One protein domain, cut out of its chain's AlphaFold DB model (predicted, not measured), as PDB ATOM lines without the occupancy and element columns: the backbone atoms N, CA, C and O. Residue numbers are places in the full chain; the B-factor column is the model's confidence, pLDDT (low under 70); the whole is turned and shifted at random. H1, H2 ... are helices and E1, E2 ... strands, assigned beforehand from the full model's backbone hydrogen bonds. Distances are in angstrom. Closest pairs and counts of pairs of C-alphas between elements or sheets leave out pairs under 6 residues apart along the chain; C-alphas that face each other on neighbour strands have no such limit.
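Overview. This is residues 13 to 82 of the 83 residues of an uncharacterized protein of Burkholderia dabaoshanensis (UniProt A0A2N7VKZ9). Look for one strongly twisted sheet of four strands, curled like part of a barrel, with the short helix H1 over its edge strand E3. The 70 printed residues run H1, E1, E2, E3, E4, and the sheet's order is E3, E2, E1, E4, all antiparallel. The class is mixed, helices and strands, with under half of the residues in named elements. The whole is compact, with a radius of gyration of the C-alphas of 11.5 A, and spans 33 by 27 by 21 A.

Along the chain. Find C-alpha 13 at (196.262, 172.453, 204.739); from there H1 runs to residue 19. Next come E1, residues 31 to 35, 12.3 A long, and E2, residues 48 to 55, the longest at 22.2 A. E3, residues 61 to 65, covers 13.9 A; E4, residues 76 to 81, covers 14.0 A and ends at C-alpha 81, (191.176, 159.594, 192.722).

Arrangement. E1, E2 and E3 form a meander, each strand the antiparallel neighbour of the one before; with E4 beside E1 they form a Greek key, the first strand neighbouring the fourth. In the hairpin E1 and E2, look at N 33 and O 49, 2.8 A. E2's pairing is staggered: residues 48 to 51 pair with E1, 51 to 55 with E3. In the hairpin E2 and E3, find N 54 and O 62, 2.8 A. For E1 and E4, find N 32 and O 80, 2.9 A. E1 and E3 are apart. H1 is on the sheet over E3, at a height over the sheet of 8.0 A, slantwise to the strands but only just, at 59.8 degrees to E3 on the local plane; their closest C-alphas, Ser 13 and Ala 61, are 7.0 A apart. In H1 every O i to N i+4 pair is within hydrogen-bond range.

Size, cuts and confidence. The two farthest C-alphas, those of Asp 25 and Ala 38, are 34.3 A apart. The printed part has no cut; the links H1 to E1 and E1 to E2 are long. Look for pLDDT under 70 at residues 24 to 30 and 81 to 82.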
ATOM      1  N   SER A  13     195.732 171.483 205.704       76.06
ATOM      2  CA  SER A  13     196.262 172.453 204.739       76.06
ATOM      3  C   SER A  13     197.126 171.775 203.675       76.06
ATOM      4  O   SER A  13     196.969 172.064 202.490       76.06
ATOM      5  N   THR A  14     197.924 170.776 204.065       78.50
ATOM      6  CA  THR A  14     198.705 169.944 203.138       78.50
ATOM      7  C   THR A  14     197.794 169.232 202.130       78.50
ATOM      8  O   THR A  14     198.090 169.190 200.933       78.50
ATOM      9  N   ALA A  15     196.643 168.731 202.583       77.56
ATOM     10  CA  ALA A  15     195.644 168.114 201.715       77.56
ATOM     11  C   ALA A  15     195.026 169.111 200.719       77.56
ATOM     12  O   ALA A  15     194.875 168.786 199.541       77.56
ATOM     13  N   VAL A  16     194.731 170.343 201.157       78.31
ATOM     14  CA  VAL A  16     194.263 171.418 200.264       78.31
ATOM     15  C   VAL A  16     195.307 171.754 199.211       78.31
ATOM     16  O   VAL A  16     194.965 171.787 198.037       78.31
ATOM     17  N   THR A  17     196.571 171.955 199.586       80.06
ATOM     18  CA  THR A  17     197.640 172.259 198.623       80.06
ATOM     19  C   THR A  17     197.766 171.175 197.551       80.06
ATOM     20  O   THR A  17     197.934 171.489 196.375       80.06
ATOM     21  N   LEU A  18     197.659 169.904 197.941       76.25
ATOM     22  CA  LEU A  18     197.866 168.770 197.036       76.25
ATOM     23  C   LEU A  18     196.657 168.470 196.149       76.25
ATOM     24  O   LEU A  18     196.830 168.020 195.018       76.25
ATOM     25  N   LEU A  19     195.447 168.731 196.640       77.06
ATOM     26  CA  LEU A  19     194.213 168.518 195.890       77.06
ATOM     27  C   LEU A  19     193.634 169.801 195.291       77.06
ATOM     28  O   LEU A  19     192.600 169.726 194.638       77.06
ATOM     29  N   ALA A  20     194.283 170.957 195.460       76.62
ATOM     30  CA  ALA A  20     193.806 172.250 194.970       76.62
ATOM     31  C   ALA A  20     193.318 172.233 193.509       76.62
ATOM     32  O   ALA A  20     192.244 172.778 193.264       76.62
ATOM     33  N   PRO A  21     194.001 171.571 192.546       72.88
ATOM     34  CA  PRO A  21     193.519 171.510 191.162       72.88
ATOM     35  C   PRO A  21     192.190 170.766 191.000       72.88
ATOM     36  O   PRO A  21     191.500 170.941 190.002       72.88
ATOM     37  N   LEU A  22     191.863 169.897 191.953       70.75
ATOM     38  CA  LEU A  22     190.668 169.070 191.936       70.75
ATOM     39  C   LEU A  22     189.522 169.753 192.667       70.75
ATOM     40  O   LEU A  22     188.381 169.521 192.303       70.75
ATOM     41  N   ILE A  23     189.785 170.613 193.657       72.75
ATOM     42  CA  ILE A  23     188.766 171.368 194.405       72.75
ATOM     43  C   ILE A  23     188.181 172.478 193.501       72.75
ATOM     44  O   ILE A  23     188.394 173.665 193.725       72.75
ATOM     45  N   VAL A  24     187.468 172.096 192.443       57.50
ATOM     46  CA  VAL A  24     186.695 172.986 191.570       57.50
ATOM     47  C   VAL A  24     185.214 172.915 191.943       57.50
ATOM     48  O   VAL A  24     184.742 171.867 192.375       57.50
ATOM     49  N   ASP A  25     184.536 174.063 191.846       51.09
ATOM     50  CA  ASP A  25     183.091 174.313 191.993       51.09
ATOM     51  C   ASP A  25     182.278 173.337 192.875       51.09
ATOM     52  O   ASP A  25     181.971 172.206 192.505       51.09
ATOM     53  N   ASN A  26     181.834 173.816 194.044       52.91
ATOM     54  CA  ASN A  26     180.945 173.108 194.982       52.91
ATOM     55  C   ASN A  26     181.467 171.806 195.619       52.91
ATOM     56  O   ASN A  26     180.718 171.132 196.329       52.91
ATOM     57  N   GLY A  27     182.764 171.516 195.494       58.94
ATOM     58  CA  GLY A  27     183.508 170.786 196.519       58.94
ATOM     59  C   GLY A  27     182.958 169.401 196.858       58.94
ATOM     60  O   GLY A  27     182.680 169.120 198.022       58.94
ATOM     61  N   ILE A  28     182.854 168.515 195.868       58.53
ATOM     62  CA  ILE A  28     182.904 167.067 196.098       58.53
ATOM     63  C   ILE A  28     183.703 166.438 194.962       58.53
ATOM     64  O   ILE A  28     183.217 166.311 193.845       58.53
ATOM     65  N   ASN A  29     184.917 165.997 195.280       61.03
ATOM     66  CA  ASN A  29     185.665 165.069 194.443       61.03
ATOM     67  C   ASN A  29     185.703 163.731 195.156       61.03
ATOM     68  O   ASN A  29     185.932 163.691 196.365       61.03
ATOM     69  N   ASN A  30     185.488 162.651 194.410       68.62
ATOM     70  CA  ASN A  30     185.560 161.273 194.884       68.62
ATOM     71  C   ASN A  30     187.007 160.898 195.238       68.62
ATOM     72  O   ASN A  30     187.630 160.080 194.573       68.62
ATOM     73  N   VAL A  31     187.583 161.513 196.266       80.25
ATOM     74  CA  VAL A  31     188.918 161.157 196.745       80.25
ATOM     75  C   VAL A  31     188.765 159.973 197.680       80.25
ATOM     76  O   VAL A  31     188.138 160.078 198.731       80.25
ATOM     77  N   LEU A  32     189.347 158.837 197.318       83.06
ATOM     78  CA  LEU A  32     189.428 157.685 198.200       83.06
ATOM     79  C   LEU A  32     190.739 157.766 198.979       83.06
ATOM     80  O   LEU A  32     191.815 157.613 198.407       83.06
ATOM     81  N   VAL A  33     190.675 157.995 200.285       84.88
ATOM     82  CA  VAL A  33     191.850 158.001 201.160       84.88
ATOM     83  C   VAL A  33     192.064 156.635 201.793       84.88
ATOM     84  O   VAL A  33     191.120 155.919 202.120       84.88
ATOM     85  N   LYS A  34     193.325 156.272 201.995       87.06
ATOM     86  CA  LYS A  34     193.752 155.125 202.790       87.06
ATOM     87  C   LYS A  34     194.142 155.628 204.168       87.06
ATOM     88  O   LYS A  34     195.108 156.377 204.296       87.06
ATOM     89  N   CYS A  35     193.433 155.170 205.187       85.44
ATOM     90  CA  CYS A  35     193.738 155.496 206.566       85.44
ATOM     91  C   CYS A  35     194.576 154.386 207.220       85.44
ATOM     92  O   CYS A  35     194.390 153.200 206.931       85.44
ATOM     93  N   ASP A  36     195.500 154.772 208.094       86.19
ATOM     94  CA  ASP A  36     196.270 153.880 208.949       86.19
ATOM     95  C   ASP A  36     195.415 153.421 210.138       86.19
ATOM     96  O   ASP A  36     195.063 154.247 210.984       86.19
ATOM     97  N   PRO A  37     195.086 152.119 210.240       83.94
ATOM     98  CA  PRO A  37     194.326 151.588 211.366       83.94
ATOM     99  C   PRO A  37     195.070 151.666 212.702       83.94
ATOM    100  O   PRO A  37     194.429 151.554 213.743       83.94
ATOM    101  N   ALA A  38     196.400 151.830 212.688       86.44
ATOM    102  CA  ALA A  38     197.190 152.015 213.902       86.44
ATOM    103  C   ALA A  38     197.149 153.462 214.426       86.44
ATOM    104  O   ALA A  38     197.542 153.707 215.568       86.44
ATOM    105  N   SER A  39     196.653 154.420 213.631       82.62
ATOM    106  CA  SER A  39     196.516 155.805 214.074       82.62
ATOM    107  C   SER A  39     195.446 155.915 215.169       82.62
ATOM    108  O   SER A  39     194.325 155.427 214.981       82.62
ATOM    109  N   PRO A  40     195.714 156.626 216.281       81.12
ATOM    110  CA  PRO A  40     194.703 156.887 217.309       81.12
ATOM    111  C   PRO A  40     193.510 157.692 216.767       81.12
ATOM    112  O   PRO A  40     192.430 157.672 217.352       81.12
ATOM    113  N   HIS A  41     193.680 158.356 215.621       75.81
ATOM    114  CA  HIS A  41     192.654 159.152 214.950       75.81
ATOM    115  C   HIS A  41     191.869 158.364 213.893       75.81
ATOM    116  O   HIS A  41     191.026 158.930 213.203       75.81
ATOM    117  N   TYR A  42     192.104 157.054 213.758       78.94
ATOM    118  CA  TYR A  42     191.382 156.217 212.800       78.94
ATOM    119  C   TYR A  42     189.873 156.147 213.086       78.94
ATOM    120  O   TYR A  42     189.072 155.991 212.164       78.94
ATOM    121  N   GLY A  43     189.465 156.243 214.356       70.19
ATOM    122  CA  GLY A  43     188.050 156.312 214.745       70.19
ATOM    123  C   GLY A  43     187.201 155.082 214.387       70.19
ATOM    124  O   GLY A  43     185.984 155.165 214.486       70.19
ATOM    125  N   GLN A  44     187.832 153.954 214.013       72.81
ATOM    126  CA  GLN A  44     187.208 152.720 213.492       72.81
ATOM    127  C   GLN A  44     186.492 152.913 212.136       72.81
ATOM    128  O   GLN A  44     186.068 154.012 211.795       72.81
ATOM    129  N   GLY A  45     186.405 151.863 211.309       76.38
ATOM    130  CA  GLY A  45     185.769 151.920 209.981       76.38
ATOM    131  C   GLY A  45     186.536 151.147 208.906       76.38
ATOM    132  O   GLY A  45     187.402 150.341 209.239       76.38
ATOM    133  N   PRO A  46     186.243 151.359 207.611       83.31
ATOM    134  CA  PRO A  46     187.009 150.758 206.529       83.31
ATOM    135  C   PRO A  46     188.382 151.429 206.384       83.31
ATOM    136  O   PRO A  46     188.584 152.602 206.716       83.31
ATOM    137  N   LYS A  47     189.369 150.659 205.914       84.44
ATOM    138  CA  LYS A  47     190.739 151.138 205.648       84.44
ATOM    139  C   LYS A  47     190.781 152.189 204.540       84.44
ATOM    140  O   LYS A  47     191.629 153.071 204.573       84.44
ATOM    141  N   TYR A  48     189.875 152.073 203.577       86.06
ATOM    142  CA  TYR A  48     189.693 153.036 202.504       86.06
ATOM    143  C   TYR A  48     188.390 153.789 202.737       86.06
ATOM    144  O   TYR A  48     187.365 153.162 203.002       86.06
ATOM    145  N   ARG A  49     188.449 155.114 202.674       85.81
ATOM    146  CA  ARG A  49     187.346 156.012 203.009       85.81
ATOM    147  C   ARG A  49     187.196 157.069 201.944       85.81
ATOM    148  O   ARG A  49     188.192 157.546 201.409       85.81
ATOM    149  N   GLN A  50     185.963 157.435 201.633       86.19
ATOM    150  CA  GLN A  50     185.725 158.555 200.739       86.19
ATOM    151  C   GLN A  50     185.916 159.842 201.535       86.19
ATOM    152  O   GLN A  50     185.225 160.071 202.522       86.19
ATOM    153  N   ALA A  51     186.874 160.664 201.130       83.69
ATOM    154  CA  ALA A  51     187.135 161.954 201.735       83.69
ATOM    155  C   ALA A  51     186.304 163.041 201.055       83.69
ATOM    156  O   ALA A  51     186.128 163.047 199.835       83.69
ATOM    157  N   ARG A  52     185.825 163.992 201.852       82.69
ATOM    158  CA  ARG A  52     185.122 165.185 201.391       82.69
ATOM    159  C   ARG A  52     185.798 166.430 201.948       82.69
ATOM    160  O   ARG A  52     186.142 166.478 203.130       82.69
ATOM    161  N   PHE A  53     185.942 167.431 201.088       82.12
ATOM    162  CA  PHE A  53     186.360 168.769 201.483       82.12
ATOM    163  C   PHE A  53     185.181 169.529 202.103       82.12
ATOM    164  O   PHE A  53     184.075 169.519 201.561       82.12
ATOM    165  N   ALA A  54     185.418 170.183 203.233       80.00
ATOM    166  CA  ALA A  54     184.443 170.993 203.944       80.00
ATOM    167  C   ALA A  54     185.107 172.258 204.501       80.00
ATOM    168  O   ALA A  54     186.328 172.329 204.633       80.00
ATOM    169  N   LEU A  55     184.285 173.246 204.847       81.81
ATOM    170  CA  LEU A  55     184.701 174.416 205.613       81.81
ATOM    171  C   LEU A  55     184.040 174.348 206.993       81.81
ATOM    172  O   LEU A  55     182.868 173.976 207.092       81.81
ATOM    173  N   ASP A  56     184.781 174.678 208.047       78.69
ATOM    174  CA  ASP A  56     184.209 174.826 209.385       78.69
ATOM    175  C   ASP A  56     183.388 176.129 209.514       78.69
ATOM    176  O   ASP A  56     183.296 176.934 208.584       78.69
ATOM    177  N   GLY A  57     182.791 176.363 210.689       75.69
ATOM    178  CA  GLY A  57     182.010 177.579 210.957       75.69
ATOM    179  C   GLY A  57     182.813 178.890 210.917       75.69
ATOM    180  O   GLY A  57     182.214 179.960 210.893       75.69
ATOM    181  N   GLY A  58     184.147 178.817 210.904       83.88
ATOM    182  CA  GLY A  58     185.063 179.944 210.731       83.88
ATOM    183  C   GLY A  58     185.626 180.072 209.310       83.88
ATOM    184  O   GLY A  58     186.434 180.965 209.069       83.88
ATOM    185  N   GLY A  59     185.219 179.209 208.374       78.75
ATOM    186  CA  GLY A  59     185.730 179.186 207.003       78.75
ATOM    187  C   GLY A  59     187.068 178.457 206.836       78.75
ATOM    188  O   GLY A  59     187.670 178.543 205.766       78.75
ATOM    189  N   ASN A  60     187.548 177.735 207.853       80.00
ATOM    190  CA  ASN A  60     188.784 176.967 207.753       80.00
ATOM    191  C   ASN A  60     188.548 175.652 207.009       80.00
ATOM    192  O   ASN A  60     187.569 174.943 207.244       80.00
ATOM    193  N   ALA A  61     189.492 175.311 206.138       77.75
ATOM    194  CA  ALA A  61     189.502 174.069 205.383       77.75
ATOM    195  C   ALA A  61     189.584 172.823 206.279       77.75
ATOM    196  O   ALA A  61     190.455 172.720 207.144       77.75
ATOM    197  N   TRP A  62     188.733 171.835 205.998       79.56
ATOM    198  CA  TRP A  62     188.669 170.565 206.714       79.56
ATOM    199  C   TRP A  62     188.446 169.386 205.750       79.56
ATOM    200  O   TRP A  62     187.692 169.492 204.785       79.56
ATOM    201  N   TRP A  63     189.070 168.235 206.032       82.19
ATOM    202  CA  TRP A  63     188.806 166.960 205.347       82.19
ATOM    203  C   TRP A  63     188.117 165.955 206.265       82.19
ATOM    204  O   TRP A  63     188.619 165.644 207.350       82.19
ATOM    205  N   ILE A  64     186.963 165.457 205.831       83.94
ATOM    206  CA  ILE A  64     186.139 164.518 206.596       83.94
ATOM    207  C   ILE A  64     185.883 163.238 205.813       83.94
ATOM    208  O   ILE A  64     185.856 163.242 204.582       83.94
ATOM    209  N   ASP A  65     185.661 162.147 206.532       84.62
ATOM    210  CA  ASP A  65     185.073 160.939 205.979       84.62
ATOM    211  C   ASP A  65     183.631 161.246 205.569       84.62
ATOM    212  O   ASP A  65     182.823 161.693 206.381       84.62
ATOM    213  N   ALA A  66     183.300 161.018 204.304       83.56
ATOM    214  CA  ALA A  66     181.997 161.354 203.746       83.56
ATOM    215  C   ALA A  66     180.859 160.534 204.374       83.56
ATOM    216  O   ALA A  66     179.721 161.000 204.391       83.56
ATOM    217  N   ALA A  67     181.154 159.336 204.892       83.50
ATOM    218  CA  ALA A  67     180.160 158.455 205.496       83.50
ATOM    219  C   ALA A  67     179.869 158.806 206.964       83.50
ATOM    220  O   ALA A  67     178.710 158.897 207.360       83.50
ATOM    221  N   SER A  68     180.906 158.993 207.778       80.62
ATOM    222  CA  SER A  68     180.787 159.229 209.224       80.62
ATOM    223  C   SER A  68     180.841 160.704 209.621       80.62
ATOM    224  O   SER A  68     180.523 161.039 210.759       80.62
ATOM    225  N   GLY A  69     181.272 161.591 208.721       80.56
ATOM    226  CA  GLY A  69     181.561 162.992 209.031       80.56
ATOM    227  C   GLY A  69     182.795 163.181 209.916       80.56
ATOM    228  O   GLY A  69     183.085 164.305 210.325       80.56
ATOM    229  N   LEU A  70     183.523 162.101 210.227       82.06
ATOM    230  CA  LEU A  70     184.671 162.174 211.115       82.06
ATOM    231  C   LEU A  70     185.853 162.866 210.431       82.06
ATOM    232  O   LEU A  70     186.124 162.617 209.256       82.06
ATOM    233  N   PRO A  71     186.606 163.687 211.169       81.06
ATOM    234  CA  PRO A  71     187.836 164.276 210.670       81.06
ATOM    235  C   PRO A  71     188.864 163.234 210.221       81.06
ATOM    236  O   PRO A  71     189.102 162.249 210.914       81.06
ATOM    237  N   LEU A  72     189.533 163.496 209.098       80.75
ATOM    238  CA  LEU A  72     190.574 162.625 208.536       80.75
ATOM    239  C   LEU A  72     192.009 163.080 208.875       80.75
ATOM    240  O   LEU A  72     192.957 162.705 208.187       80.75
ATOM    241  N   TYR A  73     192.204 163.890 209.920       76.25
ATOM    242  CA  TYR A  73     193.539 164.365 210.304       76.25
ATOM    243  C   TYR A  73     194.404 163.234 210.889       76.25
ATOM    244  O   TYR A  73     193.906 162.369 211.609       76.25
ATOM    245  N   ASN A  74     195.712 163.242 210.601       77.56
ATOM    246  CA  ASN A  74     196.716 162.324 211.172       77.56
ATOM    247  C   ASN A  74     196.458 160.811 210.997       77.56
ATOM    248  O   ASN A  74     197.089 159.992 211.670       77.56
ATOM    249  N   CYS A  75     195.534 160.406 210.126       80.81
ATOM    250  CA  CYS A  75     195.307 158.994 209.822       80.81
ATOM    251  C   CYS A  75     195.498 158.668 208.340       80.81
ATOM    252  O   CYS A  75     195.657 157.498 208.018       80.81
ATOM    253  N   VAL A  76     195.533 159.647 207.433       84.31
ATOM    254  CA  VAL A  76     195.676 159.404 205.989       84.31
ATOM    255  C   VAL A  76     197.134 159.121 205.613       84.31
ATOM    256  O   VAL A  76     198.017 159.953 205.806       84.31
ATOM    257  N   VAL A  77     197.368 157.951 205.015       85.06
ATOM    258  CA  VAL A  77     198.687 157.478 204.541       85.06
ATOM    259  C   VAL A  77     198.749 157.278 203.023       85.06
ATOM    260  O   VAL A  77     199.725 156.750 202.490       85.06
ATOM    261  N   GLY A  78     197.685 157.641 202.313       79.75
ATOM    262  CA  GLY A  78     197.638 157.644 200.858       79.75
ATOM    263  C   GLY A  78     196.257 158.023 200.343       79.75
ATOM    264  O   GLY A  78     195.285 158.007 201.097       79.75
ATOM    265  N   PHE A  79     196.156 158.313 199.050       79.50
ATOM    266  CA  PHE A  79     194.872 158.495 198.385       79.50
ATOM    267  C   PHE A  79     194.917 157.998 196.942       79.50
ATOM    268  O   PHE A  79     195.986 157.839 196.355       79.50
ATOM    269  N   ALA A  80     193.735 157.777 196.386       75.38
ATOM    270  CA  ALA A  80     193.486 157.580 194.973       75.38
ATOM    271  C   ALA A  80     192.320 158.484 194.559       75.38
ATOM    272  O   ALA A  80     191.426 158.772 195.358       75.38
ATOM    273  N   LEU A  81     192.338 158.943 193.313       68.88
ATOM    274  CA  LEU A  81     191.176 159.594 192.722       68.88
ATOM    275  C   LEU A  81     190.225 158.490 192.267       68.88
ATOM    276  O   LEU A  81     190.657 157.559 191.590       68.88
ATOM    277  N   GLY A  82     188.971 158.557 192.702       61.06
ATOM    278  CA  GLY A  82     187.906 157.742 192.137       61.06
ATOM    279  C   GLY A  82     187.713 158.141 190.679       61.06
ATOM    280  O   GLY A  82     187.618 159.335 190.390       61.06
TER     281      GLY A  82